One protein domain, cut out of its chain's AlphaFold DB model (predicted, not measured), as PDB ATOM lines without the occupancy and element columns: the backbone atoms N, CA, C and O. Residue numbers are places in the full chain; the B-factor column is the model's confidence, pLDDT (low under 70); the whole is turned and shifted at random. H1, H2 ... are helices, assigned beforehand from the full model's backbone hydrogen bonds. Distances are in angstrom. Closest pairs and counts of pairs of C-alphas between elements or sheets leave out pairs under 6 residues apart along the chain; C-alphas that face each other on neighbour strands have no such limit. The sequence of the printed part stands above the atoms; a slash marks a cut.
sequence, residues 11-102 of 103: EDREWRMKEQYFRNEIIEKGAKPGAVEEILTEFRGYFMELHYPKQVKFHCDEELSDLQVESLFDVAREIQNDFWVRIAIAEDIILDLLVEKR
ATOM      1  N   GLU A  11      30.959  24.938  61.022       70.69
ATOM      2  CA  GLU A  11      31.502  26.001  60.170       70.69
ATOM      3  C   GLU A  11      32.972  26.407  60.395       70.69
ATOM      4  O   GLU A  11      33.846  26.178  59.555       70.69
ATOM      5  N   ASP A  12      33.284  26.978  61.556       76.81
ATOM      6  CA  ASP A  12      34.605  27.517  61.881       76.81
ATOM      7  C   ASP A  12      35.658  26.430  62.092       76.81
ATOM      8  O   ASP A  12      36.866  26.689  62.048       76.81
ATOM      9  N   ARG A  13      35.215  25.207  62.390       81.69
ATOM     10  CA  ARG A  13      36.101  24.057  62.541       81.69
ATOM     11  C   ARG A  13      36.480  23.487  61.180       81.69
ATOM     12  O   ARG A  13      37.662  23.221  60.969       81.69
ATOM     13  N   GLU A  14      35.521  23.325  60.274       85.06
ATOM     14  CA  GLU A  14      35.784  22.823  58.922       85.06
ATOM     15  C   GLU A  14      36.705  23.758  58.138       85.06
ATOM     16  O   GLU A  14      37.679  23.293  57.541       85.06
ATOM     17  N   TRP A  15      36.481  25.075  58.235       90.00
ATOM     18  CA  TRP A  15      37.392  26.061  57.658       90.00
ATOM     19  C   TRP A  15      38.821  25.896  58.191       90.00
ATOM     20  O   TRP A  15      39.759  25.737  57.412       90.00
ATOM     21  N   ARG A  16      39.001  25.848  59.518       89.50
ATOM     22  CA  ARG A  16      40.330  25.712  60.144       89.50
ATOM     23  C   ARG A  16      41.073  24.443  59.728       89.50
ATOM     24  O   ARG A  16      42.299  24.451  59.669       89.50
ATOM     25  N   MET A  17      40.357  23.358  59.437       90.75
ATOM     26  CA  MET A  17      40.973  22.122  58.948       90.75
ATOM     27  C   MET A  17      41.508  22.249  57.515       90.75
ATOM     28  O   MET A  17      42.460  21.551  57.168       90.75
ATOM     29  N   LYS A  18      40.923  23.132  56.698       92.06
ATOM     30  CA  LYS A  18      41.303  23.351  55.294       92.06
ATOM     31  C   LYS A  18      42.111  24.628  55.055       92.06
ATOM     32  O   LYS A  18      42.698  24.780  53.990       92.06
ATOM     33  N   GLU A  19      42.194  25.525  56.030       94.75
ATOM     34  CA  GLU A  19      42.812  26.845  55.871       94.75
ATOM     35  C   GLU A  19      44.247  26.770  55.326       94.75
ATOM     36  O   GLU A  19      44.594  27.464  54.372       94.75
ATOM     37  N   GLN A  20      45.079  25.884  55.886       95.69
ATOM     38  CA  GLN A  20      46.458  25.717  55.420       95.69
ATOM     39  C   GLN A  20      46.534  25.144  53.997       95.69
ATOM     40  O   GLN A  20      47.451  25.485  53.253       95.69
ATOM     41  N   TYR A  21      45.581  24.288  53.616       96.25
ATOM     42  CA  TYR A  21      45.492  23.746  52.261       96.25
ATOM     43  C   TYR A  21      45.214  24.868  51.252       96.25
ATOM     44  O   TYR A  21      46.012  25.064  50.339       96.25
ATOM     45  N   PHE A  22      44.184  25.686  51.486       96.56
ATOM     46  CA  PHE A  22      43.849  26.799  50.591       96.56
ATOM     47  C   PHE A  22      44.942  27.864  50.536       96.56
ATOM     48  O   PHE A  22      45.222  28.424  49.481       96.56
ATOM     49  N   ARG A  23      45.618  28.124  51.659       97.06
ATOM     50  CA  ARG A  23      46.781  29.018  51.691       97.06
ATOM     51  C   ARG A  23      47.874  28.557  50.722       97.06
ATOM     52  O   ARG A  23      48.421  29.383  49.995       97.06
ATOM     53  N   ASN A  24      48.184  27.260  50.708       97.38
ATOM     54  CA  ASN A  24      49.167  26.695  49.785       97.38
ATOM     55  C   ASN A  24      48.676  26.794  48.337       97.38
ATOM     56  O   ASN A  24      49.426  27.233  47.471       97.38
ATOM     57  N   GLU A  25      47.409  26.477  48.094       97.31
ATOM     58  CA  GLU A  25      46.800  26.534  46.766       97.31
ATOM     59  C   GLU A  25      46.818  27.954  46.170       97.31
ATOM     60  O   GLU A  25      47.175  28.143  45.010       97.31
ATOM     61  N   ILE A  26      46.534  28.986  46.972       97.38
ATOM     62  CA  ILE A  26      46.625  30.400  46.566       97.38
ATOM     63  C   ILE A  26      48.056  30.762  46.126       97.38
ATOM     64  O   ILE A  26      48.252  31.495  45.150       97.38
ATOM     65  N   ILE A  27      49.065  30.248  46.835       96.50
ATOM     66  CA  ILE A  27      50.480  30.448  46.494       96.50
ATOM     67  C   ILE A  27      50.827  29.700  45.202       96.50
ATOM     68  O   ILE A  27      51.473  30.274  44.326       96.50
ATOM     69  N   GLU A  28      50.374  28.454  45.054       97.12
ATOM     70  CA  GLU A  28      50.586  27.625  43.858       97.12
ATOM     71  C   GLU A  28      49.937  28.237  42.608       97.12
ATOM     72  O   GLU A  28      50.552  28.261  41.541       97.12
ATOM     73  N   LYS A  29      48.754  28.844  42.756       96.25
ATOM     74  CA  LYS A  29      48.077  29.636  41.715       96.25
ATOM     75  C   LYS A  29      48.797  30.961  41.407       96.25
ATOM     76  O   LYS A  29      48.447  31.658  40.452       96.25
ATOM     77  N   GLY A  30      49.848  31.317  42.148       95.44
ATOM     78  CA  GLY A  30      50.746  32.429  41.835       95.44
ATOM     79  C   GLY A  30      50.338  33.776  42.432       95.44
ATOM     80  O   GLY A  30      50.666  34.818  41.858       95.44
ATOM     81  N   ALA A  31      49.621  33.788  43.558       95.88
ATOM     82  CA  ALA A  31      49.365  35.026  44.288       95.88
ATOM     83  C   ALA A  31      50.666  35.650  44.828       95.88
ATOM     84  O   ALA A  31      51.584  34.961  45.279       95.88
ATOM     85  N   LYS A  32      50.734  36.986  44.845       94.19
ATOM     86  CA  LYS A  32      51.835  37.711  45.500       94.19
ATOM     87  C   LYS A  32      51.779  37.476  47.018       94.19
ATOM     88  O   LYS A  32      50.678  37.503  47.567       94.19
ATOM     89  N   PRO A  33      52.919  37.376  47.734       90.69
ATOM     90  CA  PRO A  33      52.930  37.109  49.179       90.69
ATOM     91  C   PRO A  33      52.071  38.068  50.015       90.69
ATOM     92  O   PRO A  33      51.420  37.643  50.961       90.69
ATOM     93  N   GLY A  34      52.021  39.353  49.641       92.06
ATOM     94  CA  GLY A  34      51.205  40.354  50.340       92.06
ATOM     95  C   GLY A  34      49.693  40.228  50.114       92.06
ATOM     96  O   GLY A  34      48.932  40.811  50.871       92.06
ATOM     97  N   ALA A  35      49.256  39.473  49.102       95.38
ATOM     98  CA  ALA A  35      47.848  39.311  48.742       95.38
ATOM     99  C   ALA A  35      47.216  38.029  49.315       95.38
ATOM    100  O   ALA A  35      45.995  37.892  49.291       95.38
ATOM    101  N   VAL A  36      48.022  37.088  49.827       96.62
ATOM    102  CA  VAL A  36      47.558  35.750  50.237       96.62
ATOM    103  C   VAL A  36      46.499  35.824  51.340       96.62
ATOM    104  O   VAL A  36      45.431  35.240  51.186       96.62
ATOM    105  N   GLU A  37      46.744  36.571  52.420       96.25
ATOM    106  CA  GLU A  37      45.795  36.657  53.546       96.25
ATOM    107  C   GLU A  37      44.494  37.381  53.168       96.25
ATOM    108  O   GLU A  37      43.421  37.047  53.672       96.25
ATOM    109  N   GLU A  38      44.566  38.349  52.251       96.31
ATOM    110  CA  GLU A  38      43.381  39.044  51.745       96.31
ATOM    111  C   GLU A  38      42.516  38.118  50.887       96.31
ATOM    112  O   GLU A  38      41.295  38.103  51.042       96.31
ATOM    113  N   ILE A  39      43.143  37.323  50.009       97.88
ATOM    114  CA  ILE A  39      42.453  36.301  49.211       97.88
ATOM    115  C   ILE A  39      41.830  35.263  50.134       97.88
ATOM    116  O   ILE A  39      40.660  34.944  49.969       97.88
ATOM    117  N   LEU A  40      42.582  34.773  51.120       96.69
ATOM    118  CA  LEU A  40      42.121  33.758  52.063       96.69
ATOM    119  C   LEU A  40      40.910  34.247  52.873       96.69
ATOM    120  O   LEU A  40      39.942  33.511  53.055       96.69
ATOM    121  N   THR A  41      40.933  35.511  53.305       95.19
ATOM    122  CA  THR A  41      39.821  36.135  54.036       95.19
ATOM    123  C   THR A  41      38.580  36.294  53.157       95.19
ATOM    124  O   THR A  41      37.482  35.965  53.599       95.19
ATOM    125  N   GLU A  42      38.732  36.772  51.916       96.69
ATOM    126  CA  GLU A  42      37.605  36.895  50.977       96.69
ATOM    127  C   GLU A  42      37.055  35.511  50.595       96.69
ATOM    128  O   GLU A  42      35.843  35.300  50.599       96.69
ATOM    129  N   PHE A  43      37.938  34.538  50.351       96.69
ATOM    130  CA  PHE A  43      37.569  33.171  50.001       96.69
ATOM    131  C   PHE A  43      36.806  32.458  51.118       96.69
ATOM    132  O   PHE A  43      35.851  31.743  50.826       96.69
ATOM    133  N   ARG A  44      37.150  32.702  52.392       94.38
ATOM    134  CA  ARG A  44      36.395  32.168  53.534       94.38
ATOM    135  C   ARG A  44      34.907  32.487  53.424       94.38
ATOM    136  O   ARG A  44      34.093  31.611  53.683       94.38
ATOM    137  N   GLY A  45      34.547  33.706  53.014       91.31
ATOM    138  CA  GLY A  45      33.147  34.092  52.820       91.31
ATOM    139  C   GLY A  45      32.429  33.181  51.822       91.31
ATOM    140  O   GLY A  45      31.387  32.615  52.142       91.31
ATOM    141  N   TYR A  46      33.033  32.959  50.654       93.12
ATOM    142  CA  TYR A  46      32.477  32.067  49.632       93.12
ATOM    143  C   TYR A  46      32.458  30.598  50.066       93.12
ATOM    144  O   TYR A  46      31.483  29.900  49.807       93.12
ATOM    145  N   PHE A  47      33.499  30.128  50.760       92.06
ATOM    146  CA  PHE A  47      33.538  28.776  51.319       92.06
ATOM    147  C   PHE A  47      32.341  28.531  52.245       92.06
ATOM    148  O   PHE A  47      31.645  27.524  52.115       92.06
ATOM    149  N   MET A  48      32.054  29.483  53.135       87.25
ATOM    150  CA  MET A  48      30.904  29.398  54.031       87.25
ATOM    151  C   MET A  48      29.578  29.323  53.261       87.25
ATOM    152  O   MET A  48      28.730  28.490  53.574       87.25
ATOM    153  N   GLU A  49      29.409  30.138  52.219       86.81
ATOM    154  CA  GLU A  49      28.199  30.118  51.386       86.81
ATOM    155  C   GLU A  49      28.023  28.805  50.606       86.81
ATOM    156  O   GLU A  49      26.895  28.329  50.454       86.81
ATOM    157  N   LEU A  50      29.119  28.204  50.130       88.12
ATOM    158  CA  LEU A  50      29.100  26.952  49.370       88.12
ATOM    159  C   LEU A  50      28.790  25.731  50.242       88.12
ATOM    160  O   LEU A  50      28.021  24.867  49.821       88.12
ATOM    161  N   HIS A  51      29.385  25.642  51.435       84.12
ATOM    162  CA  HIS A  51      29.285  24.458  52.306       84.12
ATOM    163  C   HIS A  51      28.057  24.465  53.210       84.12
ATOM    164  O   HIS A  51      27.595  23.402  53.626       84.12
ATOM    165  N   TYR A  52      27.490  25.641  53.475       77.50
ATOM    166  CA  TYR A  52      26.329  25.794  54.347       77.50
ATOM    167  C   TYR A  52      25.158  26.463  53.617       77.50
ATOM    168  O   TYR A  52      24.613  27.467  54.091       77.50
ATOM    169  N   PRO A  53      24.714  25.913  52.463       68.25
ATOM    170  CA  PRO A  53      23.519  26.412  51.810       68.25
ATOM    171  C   PRO A  53      22.321  26.217  52.745       68.25
ATOM    172  O   PRO A  53      22.277  25.288  53.558       68.25
ATOM    173  N   LYS A  54      21.308  27.082  52.619       61.84
ATOM    174  CA  LYS A  54      20.039  26.925  53.344       61.84
ATOM    175  C   LYS A  54      19.541  25.485  53.160       61.84
ATOM    176  O   LYS A  54      19.292  25.072  52.032       61.84
ATOM    177  N   GLN A  55      19.442  24.734  54.260       61.12
ATOM    178  CA  GLN A  55      19.142  23.300  54.246       61.12
ATOM    179  C   GLN A  55      17.927  22.990  53.360       61.12
ATOM    180  O   GLN A  55      16.821  23.456  53.635       61.12
ATOM    181  N   VAL A  56      18.123  22.166  52.329       60.31
ATOM    182  CA  VAL A  56      17.026  21.600  51.537       60.31
ATOM    183  C   VAL A  56      16.647  20.266  52.172       60.31
ATOM    184  O   VAL A  56      17.444  19.330  52.183       60.31
ATOM    185  N   LYS A  57      15.445  20.186  52.746       67.69
ATOM    186  CA  LYS A  57      14.921  18.960  53.363       67.69
ATOM    187  C   LYS A  57      13.922  18.294  52.428       67.69
ATOM    188  O   LYS A  57      12.869  18.865  52.149       67.69
ATOM    189  N   PHE A  58      14.221  17.072  52.007       66.12
ATOM    190  CA  PHE A  58      13.261  16.212  51.323       66.12
ATOM    191  C   PHE A  58      12.406  15.502  52.373       66.12
ATOM    192  O   PHE A  58      12.944  14.900  53.299       66.12
ATOM    193  N   HIS A  59      11.085  15.622  52.256       73.69
ATOM    194  CA  HIS A  59      10.132  14.927  53.118       73.69
ATOM    195  C   HIS A  59       9.489  13.805  52.305       73.69
ATOM    196  O   HIS A  59       9.101  14.022  51.157       73.69
ATOM    197  N   CYS A  60       9.424  12.609  52.888       73.31
ATOM    198  CA  CYS A  60       8.712  11.468  52.332       73.31
ATOM    199  C   CYS A  60       7.599  11.112  53.315       73.31
ATOM    200  O   CYS A  60       7.883  10.716  54.443       73.31
ATOM    201  N   ASP A  61       6.353  11.306  52.888       77.75
ATOM    202  CA  ASP A  61       5.162  11.092  53.719       77.75
ATOM    203  C   ASP A  61       4.582   9.668  53.562       77.75
ATOM    204  O   ASP A  61       3.513   9.369  54.089       77.75
ATOM    205  N   GLU A  62       5.268   8.782  52.830       82.62
ATOM    206  CA  GLU A  62       4.830   7.408  52.555       82.62
ATOM    207  C   GLU A  62       5.547   6.389  53.456       82.62
ATOM    208  O   GLU A  62       6.736   6.524  53.749       82.62
ATOM    209  N   GLU A  63       4.837   5.334  53.873       83.69
ATOM    210  CA  GLU A  63       5.466   4.170  54.508       83.69
ATOM    211  C   GLU A  63       6.255   3.384  53.454       83.69
ATOM    212  O   GLU A  63       5.690   2.790  52.534       83.69
ATOM    213  N   LEU A  64       7.578   3.391  53.590       85.44
ATOM    214  CA  LEU A  64       8.494   2.708  52.685       85.44
ATOM    215  C   LEU A  64       8.889   1.342  53.247       85.44
ATOM    216  O   LEU A  64       9.132   1.196  54.442       85.44
ATOM    217  N   SER A  65       9.014   0.347  52.370       91.31
ATOM    218  CA  SER A  65       9.659  -0.924  52.720       91.31
ATOM    219  C   SER A  65      11.172  -0.759  52.908       91.31
ATOM    220  O   SER A  65      11.773   0.147  52.327       91.31
ATOM    221  N   ASP A  66      11.808  -1.679  53.640       90.19
ATOM    222  CA  ASP A  66      13.261  -1.666  53.889       90.19
ATOM    223  C   ASP A  66      14.086  -1.527  52.594       90.19
ATOM    224  O   ASP A  66      15.009  -0.719  52.522       90.19
ATOM    225  N   LEU A  67      13.692  -2.230  51.525       90.94
ATOM    226  CA  LEU A  67      14.361  -2.158  50.219       90.94
ATOM    227  C   LEU A  67      14.237  -0.769  49.558       90.94
ATOM    228  O   LEU A  67      15.168  -0.296  48.901       90.94
ATOM    229  N   GLN A  68      13.088  -0.103  49.710       86.19
ATOM    230  CA  GLN A  68      12.885   1.258  49.195       86.19
ATOM    231  C   GLN A  68      13.698   2.278  49.994       86.19
ATOM    232  O   GLN A  68      14.245   3.212  49.410       86.19
ATOM    233  N   VAL A  69      13.816   2.080  51.309       86.94
ATOM    234  CA  VAL A  69      14.664   2.900  52.180       86.94
ATOM    235  C   VAL A  69      16.135   2.774  51.774       86.94
ATOM    236  O   VAL A  69      16.793   3.796  51.582       86.94
ATOM    237  N   GLU A  70      16.641   1.555  51.569       88.06
ATOM    238  CA  GLU A  70      18.014   1.324  51.088       88.06
ATOM    239  C   GLU A  70      18.268   2.009  49.737       88.06
ATOM    240  O   GLU A  70      19.236   2.759  49.591       88.06
ATOM    241  N   SER A  71      17.347   1.846  48.783       87.56
ATOM    242  CA  SER A  71      17.450   2.472  47.456       87.56
ATOM    243  C   SER A  71      17.482   4.005  47.532       87.56
ATOM    244  O   SER A  71      18.242   4.652  46.812       87.56
ATOM    245  N   LEU A  72      16.680   4.612  48.415       86.00
ATOM    246  CA  LEU A  72      16.694   6.061  48.632       86.00
ATOM    247  C   LEU A  72      18.000   6.543  49.253       86.00
ATOM    248  O   LEU A  72      18.485   7.607  48.872       86.00
ATOM    249  N   PHE A  73      18.581   5.787  50.186       86.38
ATOM    250  CA  PHE A  73      19.884   6.128  50.749       86.38
ATOM    251  C   PHE A  73      20.990   6.089  49.697       86.38
ATOM    252  O   PHE A  73      21.859   6.962  49.712       86.38
ATOM    253  N   ASP A  74      20.954   5.126  48.777       87.69
ATOM    254  CA  ASP A  74      21.926   5.045  47.687       87.69
ATOM    255  C   ASP A  74      21.804   6.240  46.737       87.69
ATOM    256  O   ASP A  74      22.795   6.930  46.494       87.69
ATOM    257  N   VAL A  75      20.584   6.573  46.303       87.44
ATOM    258  CA  VAL A  75      20.332   7.758  45.464       87.44
ATOM    259  C   VAL A  75      20.720   9.050  46.191       87.44
ATOM    260  O   VAL A  75      21.366   9.921  45.612       87.44
ATOM    261  N   ALA A  76      20.375   9.188  47.475       83.75
ATOM    262  CA  ALA A  76      20.750  10.354  48.271       83.75
ATOM    263  C   ALA A  76      22.275  10.493  48.390       83.75
ATOM    264  O   ALA A  76      22.796  11.605  48.305       83.75
ATOM    265  N   ARG A  77      22.998   9.376  48.536       85.38
ATOM    266  CA  ARG A  77      24.464   9.355  48.570       85.38
ATOM    267  C   ARG A  77      25.068   9.745  47.223       85.38
ATOM    268  O   ARG A  77      26.036  10.498  47.198       85.38
ATOM    269  N   GLU A  78      24.506   9.277  46.111       88.25
ATOM    270  CA  GLU A  78      24.942   9.676  44.767       88.25
ATOM    271  C   GLU A  78      24.752  11.177  44.527       88.25
ATOM    272  O   GLU A  78      25.692  11.854  44.108       88.25
ATOM    273  N   ILE A  79      23.578  11.718  44.868       85.00
ATOM    274  CA  ILE A  79      23.294  13.159  44.775       85.00
ATOM    275  C   ILE A  79      24.256  13.952  45.662       85.00
ATOM    276  O   ILE A  79      24.801  14.967  45.233       85.00
ATOM    277  N   GLN A  80      24.488  13.488  46.892       83.56
ATOM    278  CA  GLN A  80      25.426  14.125  47.809       83.56
ATOM    279  C   GLN A  80      26.850  14.138  47.233       83.56
ATOM    280  O   GLN A  80      27.521  15.165  47.297       83.56
ATOM    281  N   ASN A  81      27.307  13.031  46.646       85.38
ATOM    282  CA  ASN A  81      28.621  12.955  46.013       85.38
ATOM    283  C   ASN A  81      28.736  13.913  44.818       85.38
ATOM    284  O   ASN A  81      29.720  14.647  44.735       85.38
ATOM    285  N   ASP A  82      27.735  13.958  43.929       89.31
ATOM    286  CA  ASP A  82      27.715  14.899  42.796       89.31
ATOM    287  C   ASP A  82      27.753  16.357  43.281       89.31
ATOM    288  O   ASP A  82      28.504  17.182  42.757       89.31
ATOM    289  N   PHE A  83      27.003  16.670  44.340       85.69
ATOM    290  CA  PHE A  83      26.998  17.993  44.953       85.69
ATOM    291  C   PHE A  83      28.381  18.390  45.491       85.69
ATOM    292  O   PHE A  83      28.853  19.492  45.209       85.69
ATOM    293  N   TRP A  84      29.074  17.486  46.193       86.12
ATOM    294  CA  TRP A  84      30.419  17.754  46.709       86.12
ATOM    295  C   TRP A  84      31.461  17.952  45.607       86.12
ATOM    296  O   TRP A  84      32.312  18.832  45.733       86.12
ATOM    297  N   VAL A  85      31.378  17.195  44.509       90.94
ATOM    298  CA  VAL A  85      32.256  17.403  43.344       90.94
ATOM    299  C   VAL A  85      32.045  18.800  42.757       90.94
ATOM    300  O   VAL A  85      33.012  19.500  42.462       90.94
ATOM    301  N   ARG A  86      30.789  19.242  42.631       91.12
ATOM    302  CA  ARG A  86      30.470  20.588  42.132       91.12
ATOM    303  C   ARG A  86      30.965  21.692  43.062       91.12
ATOM    304  O   ARG A  86      31.437  22.707  42.559       91.12
ATOM    305  N   ILE A  87      30.887  21.496  44.382       90.69
ATOM    306  CA  ILE A  87      31.471  22.431  45.353       90.69
ATOM    307  C   ILE A  87      32.977  22.558  45.130       90.69
ATOM    308  O   ILE A  87      33.457  23.678  45.015       90.69
ATOM    309  N   ALA A  88      33.701  21.445  44.986       91.12
ATOM    310  CA  ALA A  88      35.150  21.477  44.758       91.12
ATOM    311  C   ALA A  88      35.521  22.248  43.474       91.12
ATOM    312  O   ALA A  88      36.463  23.034  43.463       91.12
ATOM    313  N   ILE A  89      34.744  22.076  42.400       94.50
ATOM    314  CA  ILE A  89      34.924  22.841  41.154       94.50
ATOM    315  C   ILE A  89      34.670  24.339  41.384       94.50
ATOM    316  O   ILE A  89      35.408  25.181  40.878       94.50
ATOM    317  N   ALA A  90      33.621  24.692  42.132       94.94
ATOM    318  CA  ALA A  90      33.310  26.087  42.432       94.94
ATOM    319  C   ALA A  90      34.398  26.744  43.299       94.94
ATOM    320  O   ALA A  90      34.774  27.882  43.025       94.94
ATOM    321  N   GLU A  91      34.921  26.029  44.300       95.31
ATOM    322  CA  GLU A  91      36.054  26.466  45.124       95.31
ATOM    323  C   GLU A  91      37.264  26.832  44.251       95.31
ATOM    324  O   GLU A  91      37.768  27.953  44.343       95.31
ATOM    325  N   ASP A  92      37.666  25.926  43.356       96.88
ATOM    326  CA  ASP A  92      38.817  26.087  42.458       96.88
ATOM    327  C   ASP A  92      38.676  27.313  41.533       96.88
ATOM    328  O   ASP A  92      39.588  28.144  41.449       96.88
ATOM    329  N   ILE A  93      37.496  27.481  40.915       97.81
ATOM    330  CA  ILE A  93      37.179  28.620  40.038       97.81
ATOM    331  C   ILE A  93      37.213  29.942  40.812       97.81
ATOM    332  O   ILE A  93      37.759  30.934  40.326       97.81
ATOM    333  N   ILE A  94      36.612  29.992  42.004       97.81
ATOM    334  CA  ILE A  94      36.586  31.218  42.810       97.81
ATOM    335  C   ILE A  94      38.007  31.595  43.229       97.81
ATOM    336  O   ILE A  94      38.368  32.769  43.134       97.81
ATOM    337  N   LEU A  95      38.824  30.625  43.646       97.06
ATOM    338  CA  LEU A  95      40.227  30.870  43.974       97.06
ATOM    339  C   LEU A  95      40.995  31.433  42.776       97.06
ATOM    340  O   LEU A  95      41.672  32.449  42.933       97.06
ATOM    341  N   ASP A  96      40.839  30.856  41.581       97.94
ATOM    342  CA  ASP A  96      41.470  31.378  40.361       97.94
ATOM    343  C   ASP A  96      41.064  32.830  40.081       97.94
ATOM    344  O   ASP A  96      41.919  33.685  39.829       97.94
ATOM    345  N   LEU A  97      39.772  33.143  40.189       98.12
ATOM    346  CA  LEU A  97      39.260  34.498  39.981       98.12
ATOM    347  C   LEU A  97      39.799  35.491  41.020       98.12
ATOM    348  O   LEU A  97      40.138  36.625  40.674       98.12
ATOM    349  N   LEU A  98      39.893  35.090  42.292       97.81
ATOM    350  CA  LEU A  98      40.403  35.945  43.368       97.81
ATOM    351  C   LEU A  98      41.906  36.205  43.255       97.81
ATOM    352  O   LEU A  98      42.349  37.314  43.577       97.81
ATOM    353  N   VAL A  99      42.667  35.205  42.807       97.25
ATOM    354  CA  VAL A  99      44.100  35.328  42.521       97.25
ATOM    355  C   VAL A  99      44.312  36.257  41.328       97.25
ATOM    356  O   VAL A  99      45.081  37.210  41.439       97.25
ATOM    357  N   GLU A 100      43.593  36.047  40.222       96.50
ATOM    358  CA  GLU A 100      43.719  36.867  39.010       96.50
ATOM    359  C   GLU A 100      43.336  38.332  39.263       96.50
ATOM    360  O   GLU A 100      44.052  39.239  38.850       96.50
ATOM    361  N   LYS A 101      42.277  38.584  40.046       95.62
ATOM    362  CA  LYS A 101      41.855  39.934  40.469       95.62
ATOM    363  C   LYS A 101      42.959  40.727  41.191       95.62
ATOM    364  O   LYS A 101      42.882  41.953  41.241       95.62
ATOM    365  N   ARG A 102      43.942  40.047  41.795       89.38
ATOM    366  CA  ARG A 102      45.008  40.640  42.627       89.38
ATOM    367  C   ARG A 102      46.416  40.502  42.041       89.38
ATOM    368  O   ARG A 102      47.388  40.889  42.703       89.38
TER     369      ARG A 102
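Overview. This is residues 11 to 102 of the 103 residues of an uncharacterized protein of Pseudomonas sp. T (UniProt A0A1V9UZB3). One long helix, H3, makes the long axis of a rod; H1 and H2 gather near its last residues, and residues 52 to 65 run out to its first. The printed part has 92 residues, 72 of them in three named helices, H1, H2 and H3 in that order along the chain, with no named strand; the class is all helix. The whole is only just loose, close to extended: radius of gyration of the C-alphas 18.0 A, spans 58 by 21 by 20 A.

Arrangement. H1, residues 11 to 28, and H2, residues 33 to 51, touch as a hairpin, closest at C-alphas 26 and 36, 6.6 A. H3, residues 66 to 100, touches H2 with residues 87 to 99 alone, a hairpin closest at C-alphas 39 and 98, 6.2 A, with a shallow tilt of 26 degrees, opposite ways. O i to N i+4 pairs are within hydrogen-bond range throughout H3, for 12 of 14 in H1 and 11 of 15 in H2.

Along the chain. H1 begins at C-alpha 11 (31.502, 26.001, 60.170) and spans 25.2 A, H2 27.0 A. H3 spans 51.3 A, ending at C-alpha 100 (43.719, 36.867, 39.010).

Size, cuts and confidence. C-alphas 34 and 65 are farthest apart, 58.6 A. The printed part has no cut. The H2 to H3 link is long; residues 53 to 58 are under pLDDT 70.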